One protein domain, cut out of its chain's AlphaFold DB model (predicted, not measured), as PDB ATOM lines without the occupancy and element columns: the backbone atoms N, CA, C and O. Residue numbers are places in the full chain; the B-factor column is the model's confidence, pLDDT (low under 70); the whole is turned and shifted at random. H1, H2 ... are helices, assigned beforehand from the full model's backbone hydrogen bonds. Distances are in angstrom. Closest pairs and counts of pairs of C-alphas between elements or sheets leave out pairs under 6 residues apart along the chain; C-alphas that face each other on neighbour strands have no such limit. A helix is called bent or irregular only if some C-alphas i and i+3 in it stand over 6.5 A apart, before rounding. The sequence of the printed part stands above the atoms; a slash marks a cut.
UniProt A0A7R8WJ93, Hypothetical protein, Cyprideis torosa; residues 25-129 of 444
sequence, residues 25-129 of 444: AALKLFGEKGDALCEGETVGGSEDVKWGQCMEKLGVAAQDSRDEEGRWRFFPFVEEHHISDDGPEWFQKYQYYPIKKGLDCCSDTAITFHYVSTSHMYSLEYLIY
ATOM      1  N   ALA A  25     -37.060 -14.342  59.332       94.44
ATOM      2  CA  ALA A  25     -37.920 -13.169  59.477       94.44
ATOM      3  C   ALA A  25     -38.066 -12.386  58.161       94.44
ATOM      4  O   ALA A  25     -39.180 -12.024  57.789       94.44
ATOM      5  N   ALA A  26     -36.967 -12.171  57.438       90.12
ATOM      6  CA  ALA A  26     -36.959 -11.523  56.131       90.12
ATOM      7  C   ALA A  26     -37.695 -12.364  55.078       90.12
ATOM      8  O   ALA A  26     -38.499 -11.825  54.321       90.12
ATOM      9  N   LEU A  27     -37.496 -13.686  55.082       93.50
ATOM     10  CA  LEU A  27     -38.216 -14.585  54.177       93.50
ATOM     11  C   LEU A  27     -39.726 -14.582  54.455       93.50
ATOM     12  O   LEU A  27     -40.529 -14.534  53.526       93.50
ATOM     13  N   LYS A  28     -40.123 -14.565  55.733       95.12
ATOM     14  CA  LYS A  28     -41.530 -14.431  56.133       95.12
ATOM     15  C   LYS A  28     -42.126 -13.094  55.679       95.12
ATOM     16  O   LYS A  28     -43.216 -13.082  55.121       95.12
ATOM     17  N   LEU A  29     -41.402 -11.986  55.858       92.81
ATOM     18  CA  LEU A  29     -41.816 -10.665  55.365       92.81
ATOM     19  C   LEU A  29     -42.032 -10.666  53.849       92.81
ATOM     20  O   LEU A  29     -43.017 -10.099  53.378       92.81
ATOM     21  N   PHE A  30     -41.139 -11.318  53.103       90.88
ATOM     22  CA  PHE A  30     -41.281 -11.486  51.661       90.88
ATOM     23  C   PHE A  30     -42.520 -12.306  51.294       90.88
ATOM     24  O   PHE A  30     -43.308 -11.849  50.478       90.88
ATOM     25  N   GLY A  31     -42.757 -13.455  51.929       92.88
ATOM     26  CA  GLY A  31     -43.943 -14.271  51.640       92.88
ATOM     27  C   GLY A  31     -45.269 -13.588  52.001       92.88
ATOM     28  O   GLY A  31     -46.263 -13.769  51.310       92.88
ATOM     29  N   GLU A  32     -45.300 -12.783  53.066       93.69
ATOM     30  CA  GLU A  32     -46.534 -12.133  53.534       93.69
ATOM     31  C   GLU A  32     -46.848 -10.813  52.819       93.69
ATOM     32  O   GLU A  32     -48.011 -10.418  52.735       93.69
ATOM     33  N   LYS A  33     -45.823 -10.081  52.364       90.94
ATOM     34  CA  LYS A  33     -45.980  -8.714  51.836       90.94
ATOM     35  C   LYS A  33     -45.345  -8.494  50.466       90.94
ATOM     36  O   LYS A  33     -45.530  -7.419  49.896       90.94
ATOM     37  N   GLY A  34     -44.596  -9.471  49.959       86.75
ATOM     38  CA  GLY A  34     -43.866  -9.392  48.699       86.75
ATOM     39  C   GLY A  34     -44.793  -9.116  47.527       86.75
ATOM     40  O   GLY A  34     -44.572  -8.138  46.825       86.75
ATOM     41  N   ASP A  35     -45.881  -9.869  47.381       85.19
ATOM     42  CA  ASP A  35     -46.830  -9.683  46.273       85.19
ATOM     43  C   ASP A  35     -47.361  -8.241  46.215       85.19
ATOM     44  O   ASP A  35     -47.327  -7.588  45.180       85.19
ATOM     45  N   ALA A  36     -47.758  -7.677  47.358       83.50
ATOM     46  CA  ALA A  36     -48.334  -6.334  47.409       83.50
ATOM     47  C   ALA A  36     -47.314  -5.194  47.208       83.50
ATOM     48  O   ALA A  36     -47.687  -4.116  46.744       83.50
ATOM     49  N   LEU A  37     -46.054  -5.382  47.619       79.00
ATOM     50  CA  LEU A  37     -45.034  -4.319  47.640       79.00
ATOM     51  C   LEU A  37     -44.013  -4.428  46.504       79.00
ATOM     52  O   LEU A  37     -43.364  -3.438  46.146       79.00
ATOM     53  N   CYS A  38     -43.857  -5.621  45.946       79.88
ATOM     54  CA  CYS A  38     -42.840  -5.946  44.958       79.88
ATOM     55  C   CYS A  38     -43.419  -6.155  43.556       79.88
ATOM     56  O   CYS A  38     -42.661  -6.088  42.585       79.88
ATOM     57  N   GLU A  39     -44.743  -6.286  43.411       68.38
ATOM     58  CA  GLU A  39     -45.416  -6.166  42.117       68.38
ATOM     59  C   GLU A  39     -45.561  -4.689  41.726       68.38
ATOM     60  O   GLU A  39     -46.271  -3.908  42.355       68.38
ATOM     61  N   GLY A  40     -44.862  -4.273  40.669       59.47
ATOM     62  CA  GLY A  40     -44.992  -2.899  40.179       59.47
ATOM     63  C   GLY A  40     -44.063  -2.491  39.045       59.47
ATOM     64  O   GLY A  40     -44.355  -1.506  38.374       59.47
ATOM     65  N   GLU A  41     -42.995  -3.243  38.762       57.31
ATOM     66  CA  GLU A  41     -42.135  -2.960  37.606       57.31
ATOM     67  C   GLU A  41     -42.133  -4.132  36.616       57.31
ATOM     68  O   GLU A  41     -41.569  -5.212  36.810       57.31
ATOM     69  N   THR A  42     -42.889  -3.880  35.553       50.94
ATOM     70  CA  THR A  42     -43.227  -4.702  34.396       50.94
ATOM     71  C   THR A  42     -42.038  -5.422  33.749       50.94
ATOM     72  O   THR A  42     -41.023  -4.802  33.470       50.94
ATOM     73  N   VAL A  43     -42.233  -6.713  33.447       50.84
ATOM     74  CA  VAL A  43     -41.613  -7.531  32.377       50.84
ATOM     75  C   VAL A  43     -40.144  -7.212  32.021       50.84
ATOM     76  O   VAL A  43     -39.856  -6.294  31.259       50.84
ATOM     77  N   GLY A  44     -39.222  -8.068  32.482       60.94
ATOM     78  CA  GLY A  44     -37.779  -7.997  32.186       60.94
ATOM     79  C   GLY A  44     -36.917  -7.586  33.387       60.94
ATOM     80  O   GLY A  44     -37.434  -7.010  34.341       60.94
ATOM     81  N   GLY A  45     -35.623  -7.931  33.362       65.81
ATOM     82  CA  GLY A  45     -34.649  -7.723  34.452       65.81
ATOM     83  C   GLY A  45     -34.185  -9.031  35.112       65.81
ATOM     84  O   GLY A  45     -34.931 -10.011  35.102       65.81
ATOM     85  N   SER A  46     -32.961  -9.049  35.649       73.12
ATOM     86  CA  SER A  46     -32.406 -10.197  36.382       73.12
ATOM     87  C   SER A  46     -33.163 -10.424  37.699       73.12
ATOM     88  O   SER A  46     -33.560  -9.458  38.354       73.12
ATOM     89  N   GLU A  47     -33.414 -11.689  38.048       82.94
ATOM     90  CA  GLU A  47     -34.199 -12.078  39.236       82.94
ATOM     91  C   GLU A  47     -33.607 -11.489  40.519       82.94
ATOM     92  O   GLU A  47     -34.309 -10.826  41.273       82.94
ATOM     93  N   ASP A  48     -32.302 -11.623  40.687       77.31
ATOM     94  CA  ASP A  48     -31.508 -11.088  41.786       77.31
ATOM     95  C   ASP A  48     -31.641  -9.570  42.023       77.31
ATOM     96  O   ASP A  48     -31.743  -9.124  43.167       77.31
ATOM     97  N   VAL A  49     -31.687  -8.761  40.961       76.62
ATOM     98  CA  VAL A  49     -31.896  -7.309  41.033       76.62
ATOM     99  C   VAL A  49     -33.295  -7.028  41.563       76.62
ATOM    100  O   VAL A  49     -33.468  -6.174  42.433       76.62
ATOM    101  N   LYS A  50     -34.298  -7.770  41.080       80.88
ATOM    102  CA  LYS A  50     -35.684  -7.622  41.545       80.88
ATOM    103  C   LYS A  50     -35.846  -8.077  42.984       80.88
ATOM    104  O   LYS A  50     -36.512  -7.399  43.763       80.88
ATOM    105  N   TRP A  51     -35.215  -9.192  43.336       84.00
ATOM    106  CA  TRP A  51     -35.149  -9.695  44.698       84.00
ATOM    107  C   TRP A  51     -34.565  -8.630  45.630       84.00
ATOM    108  O   TRP A  51     -35.183  -8.292  46.638       84.00
ATOM    109  N   GLY A  52     -33.450  -8.005  45.248       80.38
ATOM    110  CA  GLY A  52     -32.821  -6.952  46.043       80.38
ATOM    111  C   GLY A  52     -33.680  -5.704  46.220       80.38
ATOM    112  O   GLY A  52     -33.858  -5.233  47.342       80.38
ATOM    113  N   GLN A  53     -34.277  -5.210  45.135       81.88
ATOM    114  CA  GLN A  53     -35.205  -4.074  45.177       81.88
ATOM    115  C   GLN A  53     -36.440  -4.372  46.035       81.88
ATOM    116  O   GLN A  53     -36.931  -3.504  46.757       81.88
ATOM    117  N   CYS A  54     -36.959  -5.596  45.962       86.31
ATOM    118  CA  CYS A  54     -38.085  -6.031  46.774       86.31
ATOM    119  C   CYS A  54     -37.725  -6.074  48.262       86.31
ATOM    120  O   CYS A  54     -38.449  -5.519  49.088       86.31
ATOM    121  N   MET A  55     -36.584  -6.676  48.605       87.12
ATOM    122  CA  MET A  55     -36.085  -6.731  49.981       87.12
ATOM    123  C   MET A  55     -35.896  -5.330  50.563       87.12
ATOM    124  O   MET A  55     -36.345  -5.068  51.677       87.12
ATOM    125  N   GLU A  56     -35.350  -4.396  49.783       84.50
ATOM    126  CA  GLU A  56     -35.222  -2.998  50.199       84.50
ATOM    127  C   GLU A  56     -36.591  -2.351  50.475       84.50
ATOM    128  O   GLU A  56     -36.783  -1.741  51.530       84.50
ATOM    129  N   LYS A  57     -37.578  -2.533  49.584       86.94
ATOM    130  CA  LYS A  57     -38.956  -2.041  49.788       86.94
ATOM    131  C   LYS A  57     -39.617  -2.635  51.033       86.94
ATOM    132  O   LYS A  57     -40.413  -1.962  51.685       86.94
ATOM    133  N   LEU A  58     -39.280  -3.877  51.373       89.25
ATOM    134  CA  LEU A  58     -39.726  -4.557  52.590       89.25
ATOM    135  C   LEU A  58     -38.990  -4.079  53.854       89.25
ATOM    136  O   LEU A  58     -39.328  -4.516  54.955       89.25
ATOM    137  N   GLY A  59     -38.011  -3.179  53.722       89.25
ATOM    138  CA  GLY A  59     -37.180  -2.697  54.824       89.25
ATOM    139  C   GLY A  59     -36.108  -3.697  55.262       89.25
ATOM    140  O   GLY A  59     -35.575  -3.579  56.365       89.25
ATOM    141  N   VAL A  60     -35.797  -4.691  54.427       88.12
ATOM    142  CA  VAL A  60     -34.748  -5.685  54.665       88.12
ATOM    143  C   VAL A  60     -33.447  -5.191  54.033       88.12
ATOM    144  O   VAL A  60     -33.321  -5.099  52.814       88.12
ATOM    145  N   ALA A  61     -32.463  -4.873  54.873       82.25
ATOM    146  CA  ALA A  61     -31.154  -4.411  54.426       82.25
ATOM    147  C   ALA A  61     -30.199  -5.578  54.132       82.25
ATOM    148  O   ALA A  61     -30.157  -6.566  54.870       82.25
ATOM    149  N   ALA A  62     -29.378  -5.421  53.093       79.12
ATOM    150  CA  ALA A  62     -28.235  -6.295  52.858       79.12
ATOM    151  C   ALA A  62     -27.155  -6.082  53.929       79.12
ATOM    152  O   ALA A  62     -26.960  -4.968  54.417       79.12
ATOM    153  N   GLN A  63     -26.442  -7.155  54.265       82.12
ATOM    154  CA  GLN A  63     -25.325  -7.140  55.209       82.12
ATOM    155  C   GLN A  63     -24.009  -7.449  54.492       82.12
ATOM    156  O   GLN A  63     -24.002  -8.131  53.466       82.12
ATOM    157  N   ASP A  64     -22.899  -6.949  55.038       85.75
ATOM    158  CA  ASP A  64     -21.561  -7.288  54.548       85.75
ATOM    159  C   ASP A  64     -21.254  -8.753  54.866       85.75
ATOM    160  O   ASP A  64     -21.222  -9.163  56.026       85.75
ATOM    161  N   SER A  65     -21.068  -9.553  53.820       86.56
ATOM    162  CA  SER A  65     -20.833 -10.989  53.925       86.56
ATOM    163  C   SER A  65     -19.355 -11.357  53.898       86.56
ATOM    164  O   SER A  65     -19.046 -12.544  53.877       86.56
ATOM    165  N   ARG A  66     -18.426 -10.400  53.904       88.94
ATOM    166  CA  ARG A  66     -16.985 -10.690  53.966       88.94
ATOM    167  C   ARG A  66     -16.571 -11.187  55.352       88.94
ATOM    168  O   ARG A  66     -17.322 -11.030  56.314       88.94
ATOM    169  N   ASP A  67     -15.425 -11.850  55.434       88.69
ATOM    170  CA  ASP A  67     -14.834 -12.253  56.716       88.69
ATOM    171  C   ASP A  67     -14.159 -11.079  57.447       88.69
ATOM    172  O   ASP A  67     -14.192  -9.930  56.992       88.69
ATOM    173  N   GLU A  68     -13.559 -11.368  58.600       90.56
ATOM    174  CA  GLU A  68     -12.885 -10.387  59.460       90.56
ATOM    175  C   GLU A  68     -11.669  -9.734  58.778       90.56
ATOM    176  O   GLU A  68     -11.339  -8.582  59.069       90.56
ATOM    177  N   GLU A  69     -11.049 -10.410  57.803       89.06
ATOM    178  CA  GLU A  69      -9.965  -9.873  56.969       89.06
ATOM    179  C   GLU A  69     -10.461  -9.125  55.715       89.06
ATOM    180  O   GLU A  69      -9.657  -8.659  54.885       89.06
ATOM    181  N   GLY A  70     -11.781  -9.002  55.553       87.56
ATOM    182  CA  GLY A  70     -12.429  -8.362  54.415       87.56
ATOM    183  C   GLY A  70     -12.331  -9.166  53.116       87.56
ATOM    184  O   GLY A  70     -12.418  -8.568  52.038       87.56
ATOM    185  N   ARG A  71     -12.121 -10.485  53.191       88.31
ATOM    186  CA  ARG A  71     -12.135 -11.413  52.050       88.31
ATOM    187  C   ARG A  71     -13.555 -11.889  51.771       88.31
ATOM    188  O   ARG A  71     -14.410 -11.961  52.650       88.31
ATOM    189  N   TRP A  72     -13.817 -12.201  50.511       86.88
ATOM    190  CA  TRP A  72     -15.149 -12.582  50.054       86.88
ATOM    191  C   TRP A  72     -15.514 -14.008  50.488       86.88
ATOM    192  O   TRP A  72     -14.635 -14.848  50.684       86.88
ATOM    193  N   ARG A  73     -16.818 -14.279  50.639       89.50
ATOM    194  CA  ARG A  73     -17.351 -15.619  50.958       89.50
ATOM    195  C   ARG A  73     -18.301 -16.195  49.900       89.50
ATOM    196  O   ARG A  73     -18.585 -17.384  49.937       89.50
ATOM    197  N   PHE A  74     -18.765 -15.387  48.952       88.06
ATOM    198  CA  PHE A  74     -19.682 -15.808  47.889       88.06
ATOM    199  C   PHE A  74     -19.058 -15.496  46.531       88.06
ATOM    200  O   PHE A  74     -18.802 -14.330  46.223       88.06
ATOM    201  N   PHE A  75     -18.832 -16.518  45.707       86.62
ATOM    202  CA  PHE A  75     -18.010 -16.399  44.503       86.62
ATOM    203  C   PHE A  75     -18.780 -16.760  43.228       86.62
ATOM    204  O   PHE A  75     -19.172 -17.911  43.049       86.62
ATOM    205  N   PRO A  76     -18.976 -15.822  42.282       83.12
ATOM    206  CA  PRO A  76     -19.782 -16.048  41.074       83.12
ATOM    207  C   PRO A  76     -19.072 -16.868  39.985       83.12
ATOM    208  O   PRO A  76     -19.621 -17.050  38.899       83.12
ATOM    209  N   PHE A  77     -17.874 -17.379  40.275       84.44
ATOM    210  CA  PHE A  77     -17.075 -18.235  39.398       84.44
ATOM    211  C   PHE A  77     -16.413 -19.343  40.219       84.44
ATOM    212  O   PHE A  77     -16.388 -19.254  41.449       84.44
ATOM    213  N   VAL A  78     -15.854 -20.337  39.525       87.56
ATOM    214  CA  VAL A  78     -15.017 -21.380  40.127       87.56
ATOM    215  C   VAL A  78     -13.821 -20.758  40.838       87.56
ATOM    216  O   VAL A  78     -13.340 -19.691  40.445       87.56
ATOM    217  N   GLU A  79     -13.337 -21.417  41.882       87.44
ATOM    218  CA  GLU A  79     -12.250 -20.933  42.730       87.44
ATOM    219  C   GLU A  79     -10.958 -20.689  41.940       87.44
ATOM    220  O   GLU A  79     -10.276 -19.695  42.191       87.44
ATOM    221  N   GLU A  80     -10.690 -21.500  40.909       86.12
ATOM    222  CA  GLU A  80      -9.558 -21.309  39.996       86.12
ATOM    223  C   GLU A  80      -9.515 -19.883  39.427       86.12
ATOM    224  O   GLU A  80      -8.479 -19.238  39.515       86.12
ATOM    225  N   HIS A  81     -10.637 -19.334  38.947       85.19
ATOM    226  CA  HIS A  81     -10.672 -17.999  38.329       85.19
ATOM    227  C   HIS A  81     -10.418 -16.847  39.313       85.19
ATOM    228  O   HIS A  81     -10.021 -15.757  38.897       85.19
ATOM    229  N   HIS A  82     -10.670 -17.055  40.608       82.69
ATOM    230  CA  HIS A  82     -10.376 -16.055  41.643       82.69
ATOM    231  C   HIS A  82      -8.922 -16.150  42.112       82.69
ATOM    232  O   HIS A  82      -8.307 -15.133  42.441       82.69
ATOM    233  N   ILE A  83      -8.353 -17.358  42.081       85.75
ATOM    234  CA  ILE A  83      -6.972 -17.631  42.481       85.75
ATOM    235  C   ILE A  83      -5.981 -17.298  41.350       85.75
ATOM    236  O   ILE A  83      -4.916 -16.746  41.628       85.75
ATOM    237  N   SER A  84      -6.298 -17.606  40.089       76.50
ATOM    238  CA  SER A  84      -5.343 -17.585  38.964       76.50
ATOM    239  C   SER A  84      -5.159 -16.228  38.271       76.50
ATOM    240  O   SER A  84      -4.371 -16.127  37.339       76.50
ATOM    241  N   ASP A  85      -5.823 -15.167  38.740       69.19
ATOM    242  CA  ASP A  85      -5.866 -13.836  38.098       69.19
ATOM    243  C   ASP A  85      -6.485 -13.808  36.680       69.19
ATOM    244  O   ASP A  85      -6.406 -12.804  35.973       69.19
ATOM    245  N   ASP A  86      -7.166 -14.882  36.277       67.81
ATOM    246  CA  ASP A  86      -7.835 -14.992  34.971       67.81
ATOM    247  C   ASP A  86      -9.310 -14.544  35.005       67.81
ATOM    248  O   ASP A  86     -10.063 -14.709  34.040       67.81
ATOM    249  N   GLY A  87      -9.748 -13.971  36.129       66.19
ATOM    250  CA  GLY A  87     -11.090 -13.422  36.280       66.19
ATOM    251  C   GLY A  87     -11.352 -12.270  35.295       66.19
ATOM    252  O   GLY A  87     -10.475 -11.442  35.043       66.19
ATOM    253  N   PRO A  88     -12.567 -12.156  34.734       68.81
ATOM    254  CA  PRO A  88     -12.835 -11.155  33.712       68.81
ATOM    255  C   PRO A  88     -12.773  -9.727  34.281       68.81
ATOM    256  O   PRO A  88     -13.425  -9.427  35.277       68.81
ATOM    257  N   GLU A  89     -12.055  -8.811  33.617       72.81
ATOM    258  CA  GLU A  89     -11.823  -7.431  34.100       72.81
ATOM    259  C   GLU A  89     -13.109  -6.670  34.454       72.81
ATOM    260  O   GLU A  89     -13.136  -5.878  35.397       72.81
ATOM    261  N   TRP A  90     -14.198  -6.927  33.716       74.38
ATOM    262  CA  TRP A  90     -15.484  -6.291  33.987       74.38
ATOM    263  C   TRP A  90     -15.983  -6.608  35.397       74.38
ATOM    264  O   TRP A  90     -16.597  -5.744  36.011       74.38
ATOM    265  N   PHE A  91     -15.686  -7.790  35.940       73.19
ATOM    266  CA  PHE A  91     -16.185  -8.236  37.236       73.19
ATOM    267  C   PHE A  91     -15.761  -7.299  38.365       73.19
ATOM    268  O   PHE A  91     -16.600  -6.913  39.176       73.19
ATOM    269  N   GLN A  92     -14.504  -6.843  38.348       70.88
ATOM    270  CA  GLN A  92     -13.967  -5.906  39.340       70.88
ATOM    271  C   GLN A  92     -14.704  -4.561  39.336       70.88
ATOM    272  O   GLN A  92     -14.828  -3.927  40.379       70.88
ATOM    273  N   LYS A  93     -15.237  -4.132  38.184       71.75
ATOM    274  CA  LYS A  93     -15.957  -2.857  38.042       71.75
ATOM    275  C   LYS A  93     -17.322  -2.857  38.740       71.75
ATOM    276  O   LYS A  93     -17.811  -1.789  39.096       71.75
ATOM    277  N   TYR A  94     -17.935  -4.026  38.909       69.75
ATOM    278  CA  TYR A  94     -19.258  -4.165  39.529       69.75
ATOM    279  C   TYR A  94     -19.197  -4.508  41.018       69.75
ATOM    280  O   TYR A  94     -20.241  -4.628  41.652       69.75
ATOM    281  N   GLN A  95     -18.001  -4.659  41.592       73.25
ATOM    282  CA  GLN A  95     -17.875  -4.942  43.014       73.25
ATOM    283  C   GLN A  95     -17.922  -3.669  43.840       73.25
ATOM    284  O   GLN A  95     -17.215  -2.702  43.564       73.25
ATOM    285  N   TYR A  96     -18.722  -3.705  44.903       74.94
ATOM    286  CA  TYR A  96     -18.751  -2.632  45.890       74.94
ATOM    287  C   TYR A  96     -17.436  -2.562  46.683       74.94
ATOM    288  O   TYR A  96     -16.925  -1.475  46.952       74.94
ATOM    289  N   TYR A  97     -16.854  -3.721  47.010       82.25
ATOM    290  CA  TYR A  97     -15.544  -3.814  47.652       82.25
ATOM    291  C   TYR A  97     -14.470  -4.307  46.670       82.25
ATOM    292  O   TYR A  97     -14.752  -5.147  45.818       82.25
ATOM    293  N   PRO A  98     -13.215  -3.843  46.774       78.62
ATOM    294  CA  PRO A  98     -12.132  -4.388  45.962       78.62
ATOM    295  C   PRO A  98     -11.930  -5.891  46.217       78.62
ATOM    296  O   PRO A  98     -11.971  -6.339  47.363       78.62
ATOM    297  N   ILE A  99     -11.671  -6.669  45.163       74.69
ATOM    298  CA  ILE A  99     -11.298  -8.087  45.281       74.69
ATOM    299  C   ILE A  99      -9.772  -8.192  45.291       74.69
ATOM    300  O   ILE A  99      -9.094  -7.624  44.432       74.69
ATOM    301  N   LYS A 100      -9.232  -8.924  46.269       79.50
ATOM    302  CA  LYS A 100      -7.819  -9.317  46.292       79.50
ATOM    303  C   LYS A 100      -7.583 -10.449  45.283       79.50
ATOM    304  O   LYS A 100      -8.466 -11.258  45.039       79.50
ATOM    305  N   LYS A 101      -6.398 -10.507  44.683       75.56
ATOM    306  CA  LYS A 101      -6.025 -11.556  43.720       75.56
ATOM    307  C   LYS A 101      -5.183 -12.633  44.404       75.56
ATOM    308  O   LYS A 101      -4.549 -12.351  45.422       75.56
ATOM    309  N   GLY A 102      -5.108 -13.822  43.810       81.44
ATOM    310  CA  GLY A 102      -4.296 -14.916  44.346       81.44
ATOM    311  C   GLY A 102      -4.956 -15.589  45.545       81.44
ATOM    312  O   GLY A 102      -6.153 -15.458  45.754       81.44
ATOM    313  N   LEU A 103      -4.168 -16.286  46.365       83.81
ATOM    314  CA  LEU A 103      -4.686 -17.020  47.530       83.81
ATOM    315  C   LEU A 103      -5.359 -16.118  48.584       83.81
ATOM    316  O   LEU A 103      -6.180 -16.601  49.355       83.81
ATOM    317  N   ASP A 104      -5.090 -14.810  48.567       84.00
ATOM    318  CA  ASP A 104      -5.739 -13.833  49.451       84.00
ATOM    319  C   ASP A 104      -7.117 -13.363  48.941       84.00
ATOM    320  O   ASP A 104      -7.774 -12.558  49.608       84.00
ATOM    321  N   CYS A 105      -7.566 -13.818  47.761       81.69
ATOM    322  CA  CYS A 105      -8.890 -13.493  47.213       81.69
ATOM    323  C   CYS A 105     -10.025 -13.914  48.132       81.69
ATOM    324  O   CYS A 105     -11.075 -13.263  48.195       81.69
ATOM    325  N   CYS A 106      -9.804 -15.042  48.795       87.25
ATOM    326  CA  CYS A 106     -10.867 -15.925  49.187       87.25
ATOM    327  C   CYS A 106     -10.773 -16.232  50.673       87.25
ATOM    328  O   CYS A 106      -9.692 -16.496  51.198       87.25
ATOM    329  N   SER A 107     -11.909 -16.123  51.359       90.75
ATOM    330  CA  SER A 107     -11.982 -16.447  52.777       90.75
ATOM    331  C   SER A 107     -11.701 -17.928  53.001       90.75
ATOM    332  O   SER A 107     -12.187 -18.770  52.245       90.75
ATOM    333  N   ASP A 108     -11.025 -18.256  54.102       88.88
ATOM    334  CA  ASP A 108     -10.911 -19.645  54.572       88.88
ATOM    335  C   ASP A 108     -12.275 -20.213  55.012       88.88
ATOM    336  O   ASP A 108     -12.434 -21.420  55.168       88.88
ATOM    337  N   THR A 109     -13.273 -19.336  55.174       89.88
ATOM    338  CA  THR A 109     -14.679 -19.661  55.460       89.88
ATOM    339  C   THR A 109     -15.594 -19.325  54.275       89.88
ATOM    340  O   THR A 109     -16.740 -18.907  54.451       89.88
ATOM    341  N   ALA A 110     -15.081 -19.452  53.045       90.25
ATOM    342  CA  ALA A 110     -15.883 -19.303  51.834       90.25
ATOM    343  C   ALA A 110     -17.122 -20.218  51.864       90.25
ATOM    344  O   ALA A 110     -17.043 -21.375  52.265       90.25
ATOM    345  N   ILE A 111     -18.268 -19.687  51.432       90.12
ATOM    346  CA  ILE A 111     -19.579 -20.340  51.514       90.12
ATOM    347  C   ILE A 111     -19.959 -20.960  50.166       90.12
ATOM    348  O   ILE A 111     -20.420 -22.097  50.131       90.12
ATOM    349  N   THR A 112     -19.777 -20.247  49.046       90.25
ATOM    350  CA  THR A 112     -20.191 -20.752  47.724       90.25
ATOM    351  C   THR A 112     -19.234 -20.380  46.598       90.25
ATOM    352  O   THR A 112     -18.690 -19.276  46.568       90.25
ATOM    353  N   PHE A 113     -19.122 -21.280  45.616       89.62
ATOM    354  CA  PHE A 113     -18.515 -21.038  44.306       89.62
ATOM    355  C   PHE A 113     -19.500 -21.452  43.209       89.62
ATOM    356  O   PHE A 113     -20.092 -22.531  43.266       89.62
ATOM    357  N   HIS A 114     -19.698 -20.598  42.210       87.31
ATOM    358  CA  HIS A 114     -20.606 -20.858  41.093       87.31
ATOM    359  C   HIS A 114     -19.867 -21.433  39.873       87.31
ATOM    360  O   HIS A 114     -18.648 -21.340  39.766       87.31
ATOM    361  N   TYR A 115     -20.602 -22.028  38.927       86.94
ATOM    362  CA  TYR A 115     -20.059 -22.726  37.748       86.94
ATOM    363  C   TYR A 115     -19.153 -23.936  38.059       86.94
ATOM    364  O   TYR A 115     -18.417 -24.405  37.191       86.94
ATOM    365  N   VAL A 116     -19.235 -24.486  39.272       90.00
ATOM    366  CA  VAL A 116     -18.534 -25.718  39.655       90.00
ATOM    367  C   VAL A 116     -19.218 -26.912  38.979       90.00
ATOM    368  O   VAL A 116     -20.410 -27.143  39.153       90.00
ATOM    369  N   SER A 117     -18.480 -27.675  38.168       93.31
ATOM    370  CA  SER A 117     -19.019 -28.883  37.522       93.31
ATOM    371  C   SER A 117     -19.212 -30.027  38.524       93.31
ATOM    372  O   SER A 117     -18.538 -30.071  39.546       93.31
ATOM    373  N   THR A 118     -20.046 -31.022  38.212       93.88
ATOM    374  CA  THR A 118     -20.257 -32.190  39.090       93.88
ATOM    375  C   THR A 118     -18.954 -32.919  39.434       93.88
ATOM    376  O   THR A 118     -18.721 -33.256  40.589       93.88
ATOM    377  N   SER A 119     -18.063 -33.129  38.454       94.12
ATOM    378  CA  SER A 119     -16.742 -33.723  38.722       94.12
ATOM    379  C   SER A 119     -15.905 -32.845  39.645       94.12
ATOM    380  O   SER A 119     -15.128 -33.364  40.439       94.12
ATOM    381  N   HIS A 120     -16.042 -31.529  39.517       92.44
ATOM    382  CA  HIS A 120     -15.305 -30.582  40.328       92.44
ATOM    383  C   HIS A 120     -15.842 -30.526  41.764       92.44
ATOM    384  O   HIS A 120     -15.048 -30.501  42.694       92.44
ATOM    385  N   MET A 121     -17.160 -30.635  41.959       91.00
ATOM    386  CA  MET A 121     -17.769 -30.775  43.287       91.00
ATOM    387  C   MET A 121     -17.187 -31.980  44.035       91.00
ATOM    388  O   MET A 121     -16.769 -31.833  45.176       91.00
ATOM    389  N   TYR A 122     -17.063 -33.143  43.381       94.06
ATOM    390  CA  TYR A 122     -16.423 -34.318  43.989       94.06
ATOM    391  C   TYR A 122     -14.935 -34.107  44.297       94.06
ATOM    392  O   TYR A 122     -14.443 -34.601  45.311       94.06
ATOM    393  N   SER A 123     -14.208 -33.382  43.440       94.12
ATOM    394  CA  SER A 123     -12.818 -33.016  43.724       94.12
ATOM    395  C   SER A 123     -12.721 -32.098  44.940       94.12
ATOM    396  O   SER A 123     -11.903 -32.364  45.813       94.12
ATOM    397  N   LEU A 124     -13.557 -31.060  45.035       90.75
ATOM    398  CA  LEU A 124     -13.592 -30.147  46.180       90.75
ATOM    399  C   LEU A 124     -13.981 -30.886  47.463       90.75
ATOM    400  O   LEU A 124     -13.280 -30.751  48.457       90.75
ATOM    401  N   GLU A 125     -15.003 -31.744  47.423       89.12
ATOM    402  CA  GLU A 125     -15.396 -32.611  48.543       89.12
ATOM    403  C   GLU A 125     -14.205 -33.441  49.039       89.12
ATOM    404  O   GLU A 125     -13.855 -33.435  50.222       89.12
ATOM    405  N   TYR A 126     -13.506 -34.102  48.110       88.69
ATOM    406  CA  TYR A 126     -12.321 -34.876  48.449       88.69
ATOM    407  C   TYR A 126     -11.201 -34.003  49.019       88.69
ATOM    408  O   TYR A 126     -10.598 -34.385  50.016       88.69
ATOM    409  N   LEU A 127     -10.909 -32.847  48.426       88.62
ATOM    410  CA  LEU A 127      -9.810 -31.976  48.849       88.62
ATOM    411  C   LEU A 127     -10.078 -31.278  50.191       88.62
ATOM    412  O   LEU A 127      -9.139 -31.110  50.967       88.62
ATOM    413  N   ILE A 128     -11.327 -30.901  50.467       86.62
ATOM    414  CA  ILE A 128     -11.728 -30.156  51.667       86.62
ATOM    415  C   ILE A 128     -11.967 -31.111  52.839       86.62
ATOM    416  O   ILE A 128     -11.432 -30.897  53.928       86.62
ATOM    417  N   TYR A 129     -12.732 -32.186  52.625       82.19
ATOM    418  CA  TYR A 129     -13.241 -33.012  53.724       82.19
ATOM    419  C   TYR A 129     -12.543 -34.365  53.878       82.19
ATOM    420  O   TYR A 129     -12.598 -34.969  54.954       82.19
TER     421      TYR A 129
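Overview. This is residues 25 to 129 of the 444 residues of the protein "Hypothetical protein" of Cyprideis torosa (UniProt A0A7R8WJ93). Two loose lobes make a long, open shape: at one end H1 and H2 form a small angled pair, and the long link of residues 58 to 78 runs from it to a second lobe of loops and the short helices H3, H4 and H5, with H6 set off at the end of the printed part. In the second lobe, residues 74 to 75 pair with residues 112 to 113, parallel. The printed part has 105 residues, with six named helices, H1 to H6 in order, and no named strand; it is all helix by its named elements, though these hold just 51 residues. It is loose, with a radius of gyration of the C-alphas of 17.0 A and spans of 45 by 30 by 30 A.

Arrangement. H1, residues 25 to 38, touches H2, residues 47 to 57, about perpendicular at 85 degrees; the closest C-alphas, those of Cys 38 and Cys 54, are 5.1 A apart. H3, residues 79 to 83, touches H5, residues 102 to 105; their closest C-alphas, those of Ile 83 and Gly 102, are 4.2 A apart. H4, residues 89 to 93, and H6, residues 118 to 129, touch no helix. In H2, H3 and H6 every O i to N i+4 pair is within hydrogen-bond range, against 8 of 10 in H1 and 0 of 1 in H4, which has 2 of 2 O i to N i+3 pairs within range; H5 is too short for an i+4 pair.

Along the chain. H1 begins at C-alpha 25, (-37.920, -13.169, 59.477), is 16.9 A long and is irregular, with C-alphas 32 and 35 7.7 A apart. H2 is 15.3 A long. H6, 16.2 A long, ends at C-alpha 129, (-13.241, -33.012, 53.724).

Size, cuts and confidence. The two farthest C-alphas, Gly 40 and Leu 127, are 46.5 A apart. The printed part has no cut. The links H2 to H3 and H5 to H6 are long, and residues 42 to 49, of which 47 to 49 belong to H2, stand free. Mean pLDDT of the printed part is 82.9; residues 39 to 45, 85 to 88 and 94 are under 70.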